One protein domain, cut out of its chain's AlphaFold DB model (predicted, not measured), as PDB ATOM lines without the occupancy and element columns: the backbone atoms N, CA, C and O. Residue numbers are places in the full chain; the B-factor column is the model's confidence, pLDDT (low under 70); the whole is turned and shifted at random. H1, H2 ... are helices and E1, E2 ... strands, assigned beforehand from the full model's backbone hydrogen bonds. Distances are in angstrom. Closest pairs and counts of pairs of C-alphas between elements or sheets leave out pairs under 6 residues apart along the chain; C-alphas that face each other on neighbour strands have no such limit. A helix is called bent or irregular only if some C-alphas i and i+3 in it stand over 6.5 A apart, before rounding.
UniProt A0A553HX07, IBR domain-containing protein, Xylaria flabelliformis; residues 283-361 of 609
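AT A GLANCE: This is residues 283 to 361 of the 609 residues of the protein "IBR domain-containing protein" of Xylaria flabelliformis (UniProt A0A553HX07). A bent two-stranded ribbon makes the length of the model: E2 runs on into E3, the chain turns back at the ribbon's tip, and E4 runs on into E5, with E1 joining beside E5 to make a small three-stranded sheet. The hairpin of E3 and E4 reaches away from that sheet as an arm, and its tip, residues 335 to 340, sticks out; the two short helices H1 and H2 lie off the sheet, and H3 is toward the end of the model away from the tip. The printed part has 79 residues, with three named helices and five named strands in the order H1 E1 H2 E2 E3 E4 E5 H3. The sheet's order is E1, E5, E2, mixed, while E3 and E4 are antiparallel; the class is mixed, helices and strands. The whole is loose, with a radius of gyration of the C-alphas of 15.0 A, and spans 50 by 23 by 18 A.

HOW THE PARTS SIT: The largest sheet holds E1, residues 291 to 294, E5, residues 350 to 354, and E2, residues 321 to 327. E5 is the inner strand, and E1 and E2 are the edge strands. E5 and E2 are antiparallel at 158 degrees, with N 323 and O 352 at 2.8 A and N 352 and O 324 at 2.8 A, within hydrogen-bond range. E1 and E5 are parallel at 30 degrees, with N 293 and O 351 at 2.8 A, also within range. Outside the named strands, residues 300 to 301 pair with residues 293 to 294 of E1, antiparallel. E2 runs on into E3, residues 329 to 333, at 59 degrees across a break of 1 residue. E4, residues 344 to 347, runs on into E5 at 68 degrees across a break of 2 residues. E3 and E4 form a hairpin, antiparallel at 148 degrees, with N 346 and O 330 at 2.8 A within hydrogen-bond range. H1, residues 283 to 289, and H2, residues 313 to 319, are not on the sheet. They are close but not clearly touching, about perpendicular at 84 degrees, and their closest C-alphas, those of Leu 283 and Asp 313, are 7.4 A apart. H3, residues 357 to 360, is not on the sheet either, and is only just apart from H2, the closest C-alphas being 8.2 A from each other. In H1 and H2 every O i to N i+4 pair is within hydrogen-bond range; H3 is too short for such a pair.

IN THESE COORDINATES: E2 is the longest strand by residues, 17.4 A from first to last C-alpha; E5 measures 13.5 A, E3 13.1 A, E1 10.1 A and E4 9.1 A. H2 measures 10.1 A, H1 9.9 A and H3 4.8 A. H1 begins at C-alpha 283, at (174.653, 205.971, 180.811). E3 ends at C-alpha 333, at (151.879, 214.864, 182.606), and H3 ends at C-alpha 360, at (185.023, 190.571, 183.326).

THE WHOLE: The two C-alphas farthest apart in the domain, those of His 335 and Gln 361, are 49.9 A apart. The printed part has no cut. The link from E1 to H2, residues 295 to 312, is long, while that from E3 to E4, with 10 residues, is short but not tight. Residues 335 to 340 stand free. The mean pLDDT of the printed part is 78.1; residues 335 to 342 and 357 to 361 are under 70.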
ATOM      1  N   LEU A 283     174.963 207.404 180.808       76.19
ATOM      2  CA  LEU A 283     174.653 205.971 180.811       76.19
ATOM      3  C   LEU A 283     174.130 205.495 182.171       76.19
ATOM      4  O   LEU A 283     173.207 204.690 182.230       76.19
ATOM      5  N   ARG A 284     174.698 205.983 183.278       82.56
ATOM      6  CA  ARG A 284     174.235 205.584 184.615       82.56
ATOM      7  C   ARG A 284     172.871 206.166 184.937       82.56
ATOM      8  O   ARG A 284     172.065 205.484 185.559       82.56
ATOM      9  N   GLU A 285     172.622 207.402 184.521       82.94
ATOM     10  CA  GLU A 285     171.314 208.046 184.654       82.94
ATOM     11  C   GLU A 285     170.256 207.260 183.872       82.94
ATOM     12  O   GLU A 285     169.264 206.831 184.454       82.94
ATOM     13  N   LEU A 286     170.549 206.911 182.616       82.56
ATOM     14  CA  LEU A 286     169.691 206.048 181.805       82.56
ATOM     15  C   LEU A 286     169.432 204.687 182.473       82.56
ATOM     16  O   LEU A 286     168.286 204.270 182.597       82.56
ATOM     17  N   LEU A 287     170.473 203.990 182.939       85.62
ATOM     18  CA  LEU A 287     170.318 202.693 183.613       85.62
ATOM     19  C   LEU A 287     169.506 202.795 184.907       85.62
ATOM     20  O   LEU A 287     168.811 201.846 185.266       85.62
ATOM     21  N   ASN A 288     169.576 203.934 185.598       87.19
ATOM     22  CA  ASN A 288     168.757 204.196 186.771       87.19
ATOM     23  C   ASN A 288     167.288 204.398 186.411       87.19
ATOM     24  O   ASN A 288     166.434 204.016 187.213       87.19
ATOM     25  N   ASP A 289     166.979 204.934 185.236       86.69
ATOM     26  CA  ASP A 289     165.610 205.163 184.767       86.69
ATOM     27  C   ASP A 289     164.954 203.923 184.132       86.69
ATOM     28  O   ASP A 289     163.730 203.882 183.995       86.69
ATOM     29  N   LEU A 290     165.727 202.863 183.871       89.50
ATOM     30  CA  LEU A 290     165.265 201.581 183.323       89.50
ATOM     31  C   LEU A 290     165.129 200.475 184.399       89.50
ATOM     32  O   LEU A 290     165.854 200.441 185.394       89.50
ATOM     33  N   ASP A 291     164.220 199.514 184.195       91.81
ATOM     34  CA  ASP A 291     164.201 198.214 184.896       91.81
ATOM     35  C   ASP A 291     164.954 197.170 184.058       91.81
ATOM     36  O   ASP A 291     164.367 196.443 183.255       91.81
ATOM     37  N   CYS A 292     166.276 197.116 184.225       90.00
ATOM     38  CA  CYS A 292     167.135 196.196 183.480       90.00
ATOM     39  C   CYS A 292     167.089 194.767 184.055       90.00
ATOM     40  O   CYS A 292     167.275 194.547 185.259       90.00
ATOM     41  N   ARG A 293     166.908 193.773 183.180       89.81
ATOM     42  CA  ARG A 293     166.885 192.337 183.498       89.81
ATOM     43  C   ARG A 293     167.988 191.612 182.750       89.81
ATOM     44  O   ARG A 293     168.133 191.786 181.550       89.81
ATOM     45  N   ASN A 294     168.780 190.823 183.465       86.06
ATOM     46  CA  ASN A 294     169.933 190.146 182.896       86.06
ATOM     47  C   ASN A 294     169.556 188.770 182.338       86.06
ATOM     48  O   ASN A 294     169.377 187.830 183.115       86.06
ATOM     49  N   ALA A 295     169.499 188.643 181.014       81.75
ATOM     50  CA  ALA A 295     169.137 187.396 180.341       81.75
ATOM     51  C   ALA A 295     170.161 186.269 180.588       81.75
ATOM     52  O   ALA A 295     169.789 185.112 180.728       81.75
ATOM     53  N   VAL A 296     171.451 186.599 180.760       74.69
ATOM     54  CA  VAL A 296     172.515 185.612 181.062       74.69
ATOM     55  C   VAL A 296     172.345 184.997 182.459       74.69
ATOM     56  O   VAL A 296     172.855 183.917 182.746       74.69
ATOM     57  N   ARG A 297     171.624 185.677 183.355       74.19
ATOM     58  CA  ARG A 297     171.391 185.240 184.737       74.19
ATOM     59  C   ARG A 297     169.901 185.048 185.016       74.19
ATOM     60  O   ARG A 297     169.415 185.558 186.026       74.19
ATOM     61  N   CYS A 298     169.193 184.358 184.117       73.19
ATOM     62  CA  CYS A 298     167.772 184.000 184.252       73.19
ATOM     63  C   CYS A 298     166.902 185.194 184.689       73.19
ATOM     64  O   CYS A 298     166.200 185.146 185.701       73.19
ATOM     65  N   ASN A 299     167.017 186.317 183.976       78.69
ATOM     66  CA  ASN A 299     166.264 187.549 184.232       78.69
ATOM     67  C   ASN A 299     166.469 188.192 185.618       78.69
ATOM     68  O   ASN A 299     165.627 188.967 186.100       78.69
ATOM     69  N   ALA A 300     167.617 187.948 186.258       83.94
ATOM     70  CA  ALA A 300     167.996 188.629 187.492       83.94
ATOM     71  C   ALA A 300     168.018 190.158 187.313       83.94
ATOM     72  O   ALA A 300     168.448 190.684 186.285       83.94
ATOM     73  N   VAL A 301     167.577 190.890 188.342       87.25
ATOM     74  CA  VAL A 301     167.584 192.363 188.338       87.25
ATOM     75  C   VAL A 301     169.019 192.871 188.185       87.25
ATOM     76  O   VAL A 301     169.857 192.642 189.061       87.25
ATOM     77  N   PHE A 302     169.286 193.607 187.108       86.69
ATOM     78  CA  PHE A 302     170.568 194.255 186.870       86.69
ATOM     79  C   PHE A 302     170.548 195.668 187.455       86.69
ATOM     80  O   PHE A 302     169.777 196.524 187.031       86.69
ATOM     81  N   ARG A 303     171.396 195.909 188.458       86.19
ATOM     82  CA  ARG A 303     171.645 197.242 189.021       86.19
ATOM     83  C   ARG A 303     173.122 197.404 189.277       86.19
ATOM     84  O   ARG A 303     173.698 196.606 190.019       86.19
ATOM     85  N   VAL A 304     173.704 198.450 188.707       83.25
ATOM     86  CA  VAL A 304     175.145 198.708 188.782       83.25
ATOM     87  C   VAL A 304     175.599 198.853 190.239       83.25
ATOM     88  O   VAL A 304     176.665 198.367 190.607       83.25
ATOM     89  N   GLU A 305     174.763 199.423 191.112       81.88
ATOM     90  CA  GLU A 305     175.069 199.619 192.536       81.88
ATOM     91  C   GLU A 305     175.135 198.307 193.323       81.88
ATOM     92  O   GLU A 305     175.766 198.264 194.379       81.88
ATOM     93  N   LYS A 306     174.460 197.257 192.838       80.94
ATOM     94  CA  LYS A 306     174.349 195.952 193.507       80.94
ATOM     95  C   LYS A 306     175.396 194.940 193.034       80.94
ATOM     96  O   LYS A 306     175.429 193.824 193.555       80.94
ATOM     97  N   LEU A 307     176.231 195.294 192.058       78.31
ATOM     98  CA  LEU A 307     177.306 194.432 191.574       78.31
ATOM     99  C   LEU A 307     178.455 194.369 192.594       78.31
ATOM    100  O   LEU A 307     178.786 195.365 193.235       78.31
ATOM    101  N   LYS A 308     179.075 193.185 192.738       70.88
ATOM    102  CA  LYS A 308     180.201 192.958 193.670       70.88
ATOM    103  C   LYS A 308     181.405 193.849 193.348       70.88
ATOM    104  O   LYS A 308     181.996 194.429 194.252       70.88
ATOM    105  N   ALA A 309     181.740 193.955 192.064       77.56
ATOM    106  CA  ALA A 309     182.662 194.945 191.529       77.56
ATOM    107  C   ALA A 309     181.826 195.974 190.770       77.56
ATOM    108  O   ALA A 309     181.001 195.592 189.939       77.56
ATOM    109  N   LYS A 310     181.989 197.259 191.094       79.44
ATOM    110  CA  LYS A 310     181.276 198.335 190.403       79.44
ATOM    111  C   LYS A 310     182.018 198.629 189.103       79.44
ATOM    112  O   LYS A 310     183.126 199.156 189.197       79.44
ATOM    113  N   PRO A 311     181.441 198.304 187.938       79.88
ATOM    114  CA  PRO A 311     182.125 198.528 186.683       79.88
ATOM    115  C   PRO A 311     182.286 200.023 186.407       79.88
ATOM    116  O   PRO A 311     181.453 200.835 186.837       79.88
ATOM    117  N   THR A 312     183.347 200.389 185.698       80.25
ATOM    118  CA  THR A 312     183.552 201.742 185.171       80.25
ATOM    119  C   THR A 312     182.557 202.039 184.045       80.25
ATOM    120  O   THR A 312     181.933 201.140 183.482       80.25
ATOM    121  N   ASP A 313     182.373 203.316 183.704       76.88
ATOM    122  CA  ASP A 313     181.499 203.697 182.581       76.88
ATOM    123  C   ASP A 313     182.006 203.139 181.247       76.88
ATOM    124  O   ASP A 313     181.214 202.854 180.354       76.88
ATOM    125  N   GLU A 314     183.320 202.963 181.119       74.81
ATOM    126  CA  GLU A 314     183.957 202.379 179.945       74.81
ATOM    127  C   GLU A 314     183.720 200.867 179.871       74.81
ATOM    128  O   GLU A 314     183.353 200.360 178.813       74.81
ATOM    129  N   GLU A 315     183.805 200.155 180.995       76.88
ATOM    130  CA  GLU A 315     183.455 198.730 181.067       76.88
ATOM    131  C   GLU A 315     181.977 198.494 180.743       76.88
ATOM    132  O   GLU A 315     181.642 197.586 179.983       76.88
ATOM    133  N   LEU A 316     181.080 199.338 181.263       79.06
ATOM    134  CA  LEU A 316     179.660 199.269 180.923       79.06
ATOM    135  C   LEU A 316     179.446 199.452 179.415       79.06
ATOM    136  O   LEU A 316     178.715 198.677 178.816       79.06
ATOM    137  N   ARG A 317     180.123 200.407 178.770       74.38
ATOM    138  CA  ARG A 317     179.992 200.631 177.318       74.38
ATOM    139  C   ARG A 317     180.464 199.454 176.470       74.38
ATOM    140  O   ARG A 317     179.871 199.188 175.428       74.38
ATOM    141  N   HIS A 318     181.536 198.784 176.886       71.81
ATOM    142  CA  HIS A 318     182.137 197.697 176.115       71.81
ATOM    143  C   HIS A 318     181.464 196.342 176.357       71.81
ATOM    144  O   HIS A 318     181.462 195.504 175.452       71.81
ATOM    145  N   HIS A 319     180.892 196.128 177.545       75.56
ATOM    146  CA  HIS A 319     180.441 194.805 177.984       75.56
ATOM    147  C   HIS A 319     178.949 194.708 178.316       75.56
ATOM    148  O   HIS A 319     178.439 193.593 178.419       75.56
ATOM    149  N   LEU A 320     178.229 195.825 178.472       79.62
ATOM    150  CA  LEU A 320     176.775 195.802 178.625       79.62
ATOM    151  C   LEU A 320     176.110 195.806 177.251       79.62
ATOM    152  O   LEU A 320     176.231 196.764 176.487       79.62
ATOM    153  N   TYR A 321     175.364 194.747 176.958       77.50
ATOM    154  CA  TYR A 321     174.614 194.634 175.714       77.50
ATOM    155  C   TYR A 321     173.114 194.773 175.978       77.50
ATOM    156  O   TYR A 321     172.560 194.053 176.807       77.50
ATOM    157  N   PHE A 322     172.451 195.692 175.278       78.38
ATOM    158  CA  PHE A 322     170.996 195.839 175.323       78.38
ATOM    159  C   PHE A 322     170.362 194.898 174.297       78.38
ATOM    160  O   PHE A 322     170.586 195.043 173.097       78.38
ATOM    161  N   ILE A 323     169.585 193.931 174.781       77.75
ATOM    162  CA  ILE A 323     168.994 192.875 173.960       77.75
ATOM    163  C   ILE A 323     167.678 193.356 173.350       77.75
ATOM    164  O   ILE A 323     167.553 193.410 172.137       77.75
ATOM    165  N   CYS A 324     166.683 193.714 174.164       80.81
ATOM    166  CA  CYS A 324     165.402 194.221 173.665       80.81
ATOM    167  C   CYS A 324     164.587 194.910 174.767       80.81
ATOM    168  O   CYS A 324     164.773 194.653 175.958       80.81
ATOM    169  N   SER A 325     163.654 195.775 174.365       86.69
ATOM    170  CA  SER A 325     162.653 196.352 175.271       86.69
ATOM    171  C   SER A 325     161.437 195.428 175.394       86.69
ATOM    172  O   SER A 325     160.855 195.023 174.379       86.69
ATOM    173  N   LEU A 326     161.049 195.101 176.630       89.12
ATOM    174  CA  LEU A 326     159.915 194.223 176.936       89.12
ATOM    175  C   LEU A 326     158.607 194.998 177.070       89.12
ATOM    176  O   LEU A 326     157.578 194.590 176.534       89.12
ATOM    177  N   ASN A 327     158.635 196.119 177.789       91.44
ATOM    178  CA  ASN A 327     157.488 197.008 177.931       91.44
ATOM    179  C   ASN A 327     157.953 198.459 178.065       91.44
ATOM    180  O   ASN A 327     158.918 198.690 178.792       91.44
ATOM    181  N   PRO A 328     157.242 199.428 177.459       92.31
ATOM    182  CA  PRO A 328     157.568 200.848 177.568       92.31
ATOM    183  C   PRO A 328     157.397 201.370 178.998       92.31
ATOM    184  O   PRO A 328     156.747 200.741 179.844       92.31
ATOM    185  N   ALA A 329     157.947 202.555 179.246       92.94
ATOM    186  CA  ALA A 329     157.669 203.325 180.444       92.94
ATOM    187  C   ALA A 329     156.253 203.916 180.383       92.94
ATOM    188  O   ALA A 329     155.822 204.402 179.339       92.94
ATOM    189  N   LEU A 330     155.547 203.916 181.516       94.81
ATOM    190  CA  LEU A 330     154.300 204.660 181.696       94.81
ATOM    191  C   LEU A 330     154.628 205.997 182.353       94.81
ATOM    192  O   LEU A 330     155.072 206.023 183.508       94.81
ATOM    193  N   LYS A 331     154.372 207.095 181.643       92.06
ATOM    194  CA  LYS A 331     154.589 208.457 182.133       92.06
ATOM    195  C   LYS A 331     153.277 209.225 182.234       92.06
ATOM    196  O   LYS A 331     152.306 208.921 181.538       92.06
ATOM    197  N   VAL A 332     153.253 210.216 183.121       89.62
ATOM    198  CA  VAL A 332     152.113 211.117 183.304       89.62
ATOM    199  C   VAL A 332     152.555 212.576 183.272       89.62
ATOM    200  O   VAL A 332     153.546 212.966 183.896       89.62
ATOM    201  N   ARG A 333     151.785 213.404 182.565       84.12
ATOM    202  CA  ARG A 333     151.879 214.864 182.606       84.12
ATOM    203  C   ARG A 333     150.657 215.402 183.351       84.12
ATOM    204  O   ARG A 333     149.520 215.271 182.898       84.12
ATOM    205  N   GLY A 334     150.897 215.929 184.551       70.25
ATOM    206  CA  GLY A 334     149.844 216.341 185.480       70.25
ATOM    207  C   GLY A 334     149.577 217.846 185.514       70.25
ATOM    208  O   GLY A 334     150.412 218.654 185.129       70.25
ATOM    209  N   HIS A 335     148.436 218.224 186.097       57.34
ATOM    210  CA  HIS A 335     147.963 219.611 186.232       57.34
ATOM    211  C   HIS A 335     148.913 220.558 186.998       57.34
ATOM    212  O   HIS A 335     148.934 221.757 186.748       57.34
ATOM    213  N   ARG A 336     149.705 220.037 187.949       51.78
ATOM    214  CA  ARG A 336     150.637 220.849 188.759       51.78
ATOM    215  C   ARG A 336     152.001 221.073 188.109       51.78
ATOM    216  O   ARG A 336     152.799 221.823 188.665       51.78
ATOM    217  N   SER A 337     152.259 220.439 186.967       48.03
ATOM    218  CA  SER A 337     153.438 220.722 186.160       48.03
ATOM    219  C   SER A 337     153.220 222.075 185.490       48.03
ATOM    220  O   SER A 337     152.655 222.162 184.402       48.03
ATOM    221  N   THR A 338     153.656 223.147 186.147       42.94
ATOM    222  CA  THR A 338     153.960 224.406 185.461       42.94
ATOM    223  C   THR A 338     154.808 224.096 184.229       42.94
ATOM    224  O   THR A 338     155.695 223.246 184.329       42.94
ATOM    225  N   TYR A 339     154.539 224.753 183.095       44.38
ATOM    226  CA  TYR A 339     155.332 224.634 181.866       44.38
ATOM    227  C   TYR A 339     156.831 224.476 182.182       44.38
ATOM    228  O   TYR A 339     157.443 225.391 182.731       44.38
ATOM    229  N   GLY A 340     157.389 223.293 181.890       49.75
ATOM    230  CA  GLY A 340     158.804 222.976 182.110       49.75
ATOM    231  C   GLY A 340     159.149 221.988 183.234       49.75
ATOM    232  O   GLY A 340     160.337 221.791 183.467       49.75
ATOM    233  N   GLN A 341     158.192 221.359 183.931       57.62
ATOM    234  CA  GLN A 341     158.509 220.185 184.765       57.62
ATOM    235  C   GLN A 341     158.537 218.900 183.932       57.62
ATOM    236  O   GLN A 341     157.635 218.648 183.130       57.62
ATOM    237  N   ASP A 342     159.574 218.089 184.152       61.91
ATOM    238  CA  ASP A 342     159.730 216.797 183.494       61.91
ATOM    239  C   ASP A 342     158.561 215.857 183.827       61.91
ATOM    240  O   ASP A 342     158.044 215.863 184.952       61.91
ATOM    241  N   PRO A 343     158.114 215.044 182.857       81.75
ATOM    242  CA  PRO A 343     157.035 214.091 183.068       81.75
ATOM    243  C   PRO A 343     157.383 213.083 184.168       81.75
ATOM    244  O   PRO A 343     158.483 212.529 184.209       81.75
ATOM    245  N   GLU A 344     156.421 212.794 185.044       88.31
ATOM    246  CA  GLU A 344     156.625 211.816 186.110       88.31
ATOM    247  C   GLU A 344     156.551 210.397 185.532       88.31
ATOM    248  O   GLU A 344     155.573 210.025 184.878       88.31
ATOM    249  N   THR A 345     157.574 209.584 185.798       91.06
ATOM    250  CA  THR A 345     157.597 208.171 185.399       91.06
ATOM    251  C   THR A 345     156.911 207.318 186.461       91.06
ATOM    252  O   THR A 345     157.462 207.076 187.536       91.06
ATOM    253  N   LEU A 346     155.710 206.827 186.154       92.38
ATOM    254  CA  LEU A 346     154.941 205.954 187.042       92.38
ATOM    255  C   LEU A 346     155.451 204.513 186.989       92.38
ATOM    256  O   LEU A 346     155.555 203.848 188.020       92.38
ATOM    257  N   LEU A 347     155.783 204.012 185.802       94.56
ATOM    258  CA  LEU A 347     156.401 202.701 185.633       94.56
ATOM    259  C   LEU A 347     157.587 202.821 184.685       94.56
ATOM    260  O   LEU A 347     157.452 203.395 183.611       94.56
ATOM    261  N   LYS A 348     158.732 202.276 185.094       93.62
ATOM    262  CA  LYS A 348     159.947 202.262 184.278       93.62
ATOM    263  C   LYS A 348     159.803 201.287 183.116       93.62
ATOM    264  O   LYS A 348     159.143 200.254 183.250       93.62
ATOM    265  N   GLU A 349     160.448 201.619 182.005       91.94
ATOM    266  CA  GLU A 349     160.617 200.699 180.886       91.94
ATOM    267  C   GLU A 349     161.413 199.481 181.356       91.94
ATOM    268  O   GLU A 349     162.408 199.623 182.070       91.94
ATOM    269  N   LYS A 350     160.968 198.281 180.979       92.06
ATOM    270  CA  LYS A 350     161.689 197.046 181.291       92.06
ATOM    271  C   LYS A 350     162.475 196.594 180.073       92.06
ATOM    272  O   LYS A 350     161.903 196.441 178.995       92.06
ATOM    273  N   VAL A 351     163.762 196.330 180.268       89.31
ATOM    274  CA  VAL A 351     164.702 196.038 179.182       89.31
ATOM    275  C   VAL A 351     165.509 194.790 179.514       89.31
ATOM    276  O   VAL A 351     166.030 194.664 180.626       89.31
ATOM    277  N   LEU A 352     165.629 193.876 178.551       86.38
ATOM    278  CA  LEU A 352     166.564 192.760 178.626       86.38
ATOM    279  C   LEU A 352     167.968 193.238 178.270       86.38
ATOM    280  O   LEU A 352     168.189 193.878 177.240       86.38
ATOM    281  N   VAL A 353     168.929 192.885 179.113       85.62
ATOM    282  CA  VAL A 353     170.351 193.153 178.924       85.62
ATOM    283  C   VAL A 353     171.148 191.863 179.084       85.62
ATOM    284  O   VAL A 353     170.754 190.966 179.828       85.62
ATOM    285  N   ALA A 354     172.294 191.773 178.422       81.19
ATOM    286  CA  ALA A 354     173.306 190.771 178.711       81.19
ATOM    287  C   ALA A 354     174.462 191.439 179.450       81.19
ATOM    288  O   ALA A 354     175.089 192.374 178.949       81.19
ATOM    289  N   TRP A 355     174.723 190.946 180.659       81.00
ATOM    290  CA  TRP A 355     175.870 191.344 181.462       81.00
ATOM    291  C   TRP A 355     176.460 190.123 182.153       81.00
ATOM    292  O   TRP A 355     175.795 189.496 182.979       81.00
ATOM    293  N   ASP A 356     177.722 189.817 181.878       71.94
ATOM    294  CA  ASP A 356     178.415 188.717 182.540       71.94
ATOM    295  C   ASP A 356     179.667 189.220 183.278       71.94
ATOM    296  O   ASP A 356     180.684 189.517 182.650       71.94
ATOM    297  N   PRO A 357     179.617 189.339 184.618       61.41
ATOM    298  CA  PRO A 357     180.769 189.760 185.398       61.41
ATOM    299  C   PRO A 357     181.853 188.679 185.500       61.41
ATOM    300  O   PRO A 357     182.984 189.015 185.839       61.41
ATOM    301  N   ASP A 358     181.550 187.414 185.198       57.53
ATOM    302  CA  ASP A 358     182.535 186.332 185.251       57.53
ATOM    303  C   ASP A 358     183.430 186.358 183.993       57.53
ATOM    304  O   ASP A 358     184.622 186.067 184.084       57.53
ATOM    305  N   LYS A 359     182.921 186.884 182.864       52.66
ATOM    306  CA  LYS A 359     183.741 187.297 181.704       52.66
ATOM    307  C   LYS A 359     184.623 188.522 181.989       52.66
ATOM    308  O   LYS A 359     185.686 188.648 181.397       52.66
ATOM    309  N   LEU A 360     184.226 189.401 182.914       46.44
ATOM    310  CA  LEU A 360     185.023 190.571 183.326       46.44
ATOM    311  C   LEU A 360     186.154 190.223 184.303       46.44
ATOM    312  O   LEU A 360     187.151 190.936 184.367       46.44
ATOM    313  N   GLN A 361     186.041 189.119 185.049       43.44
ATOM    314  CA  GLN A 361     187.113 188.642 185.937       43.44
ATOM    315  C   GLN A 361     188.185 187.813 185.212       43.44
ATOM    316  O   GLN A 361     189.115 187.312 185.845       43.44
TER     317      GLN A 361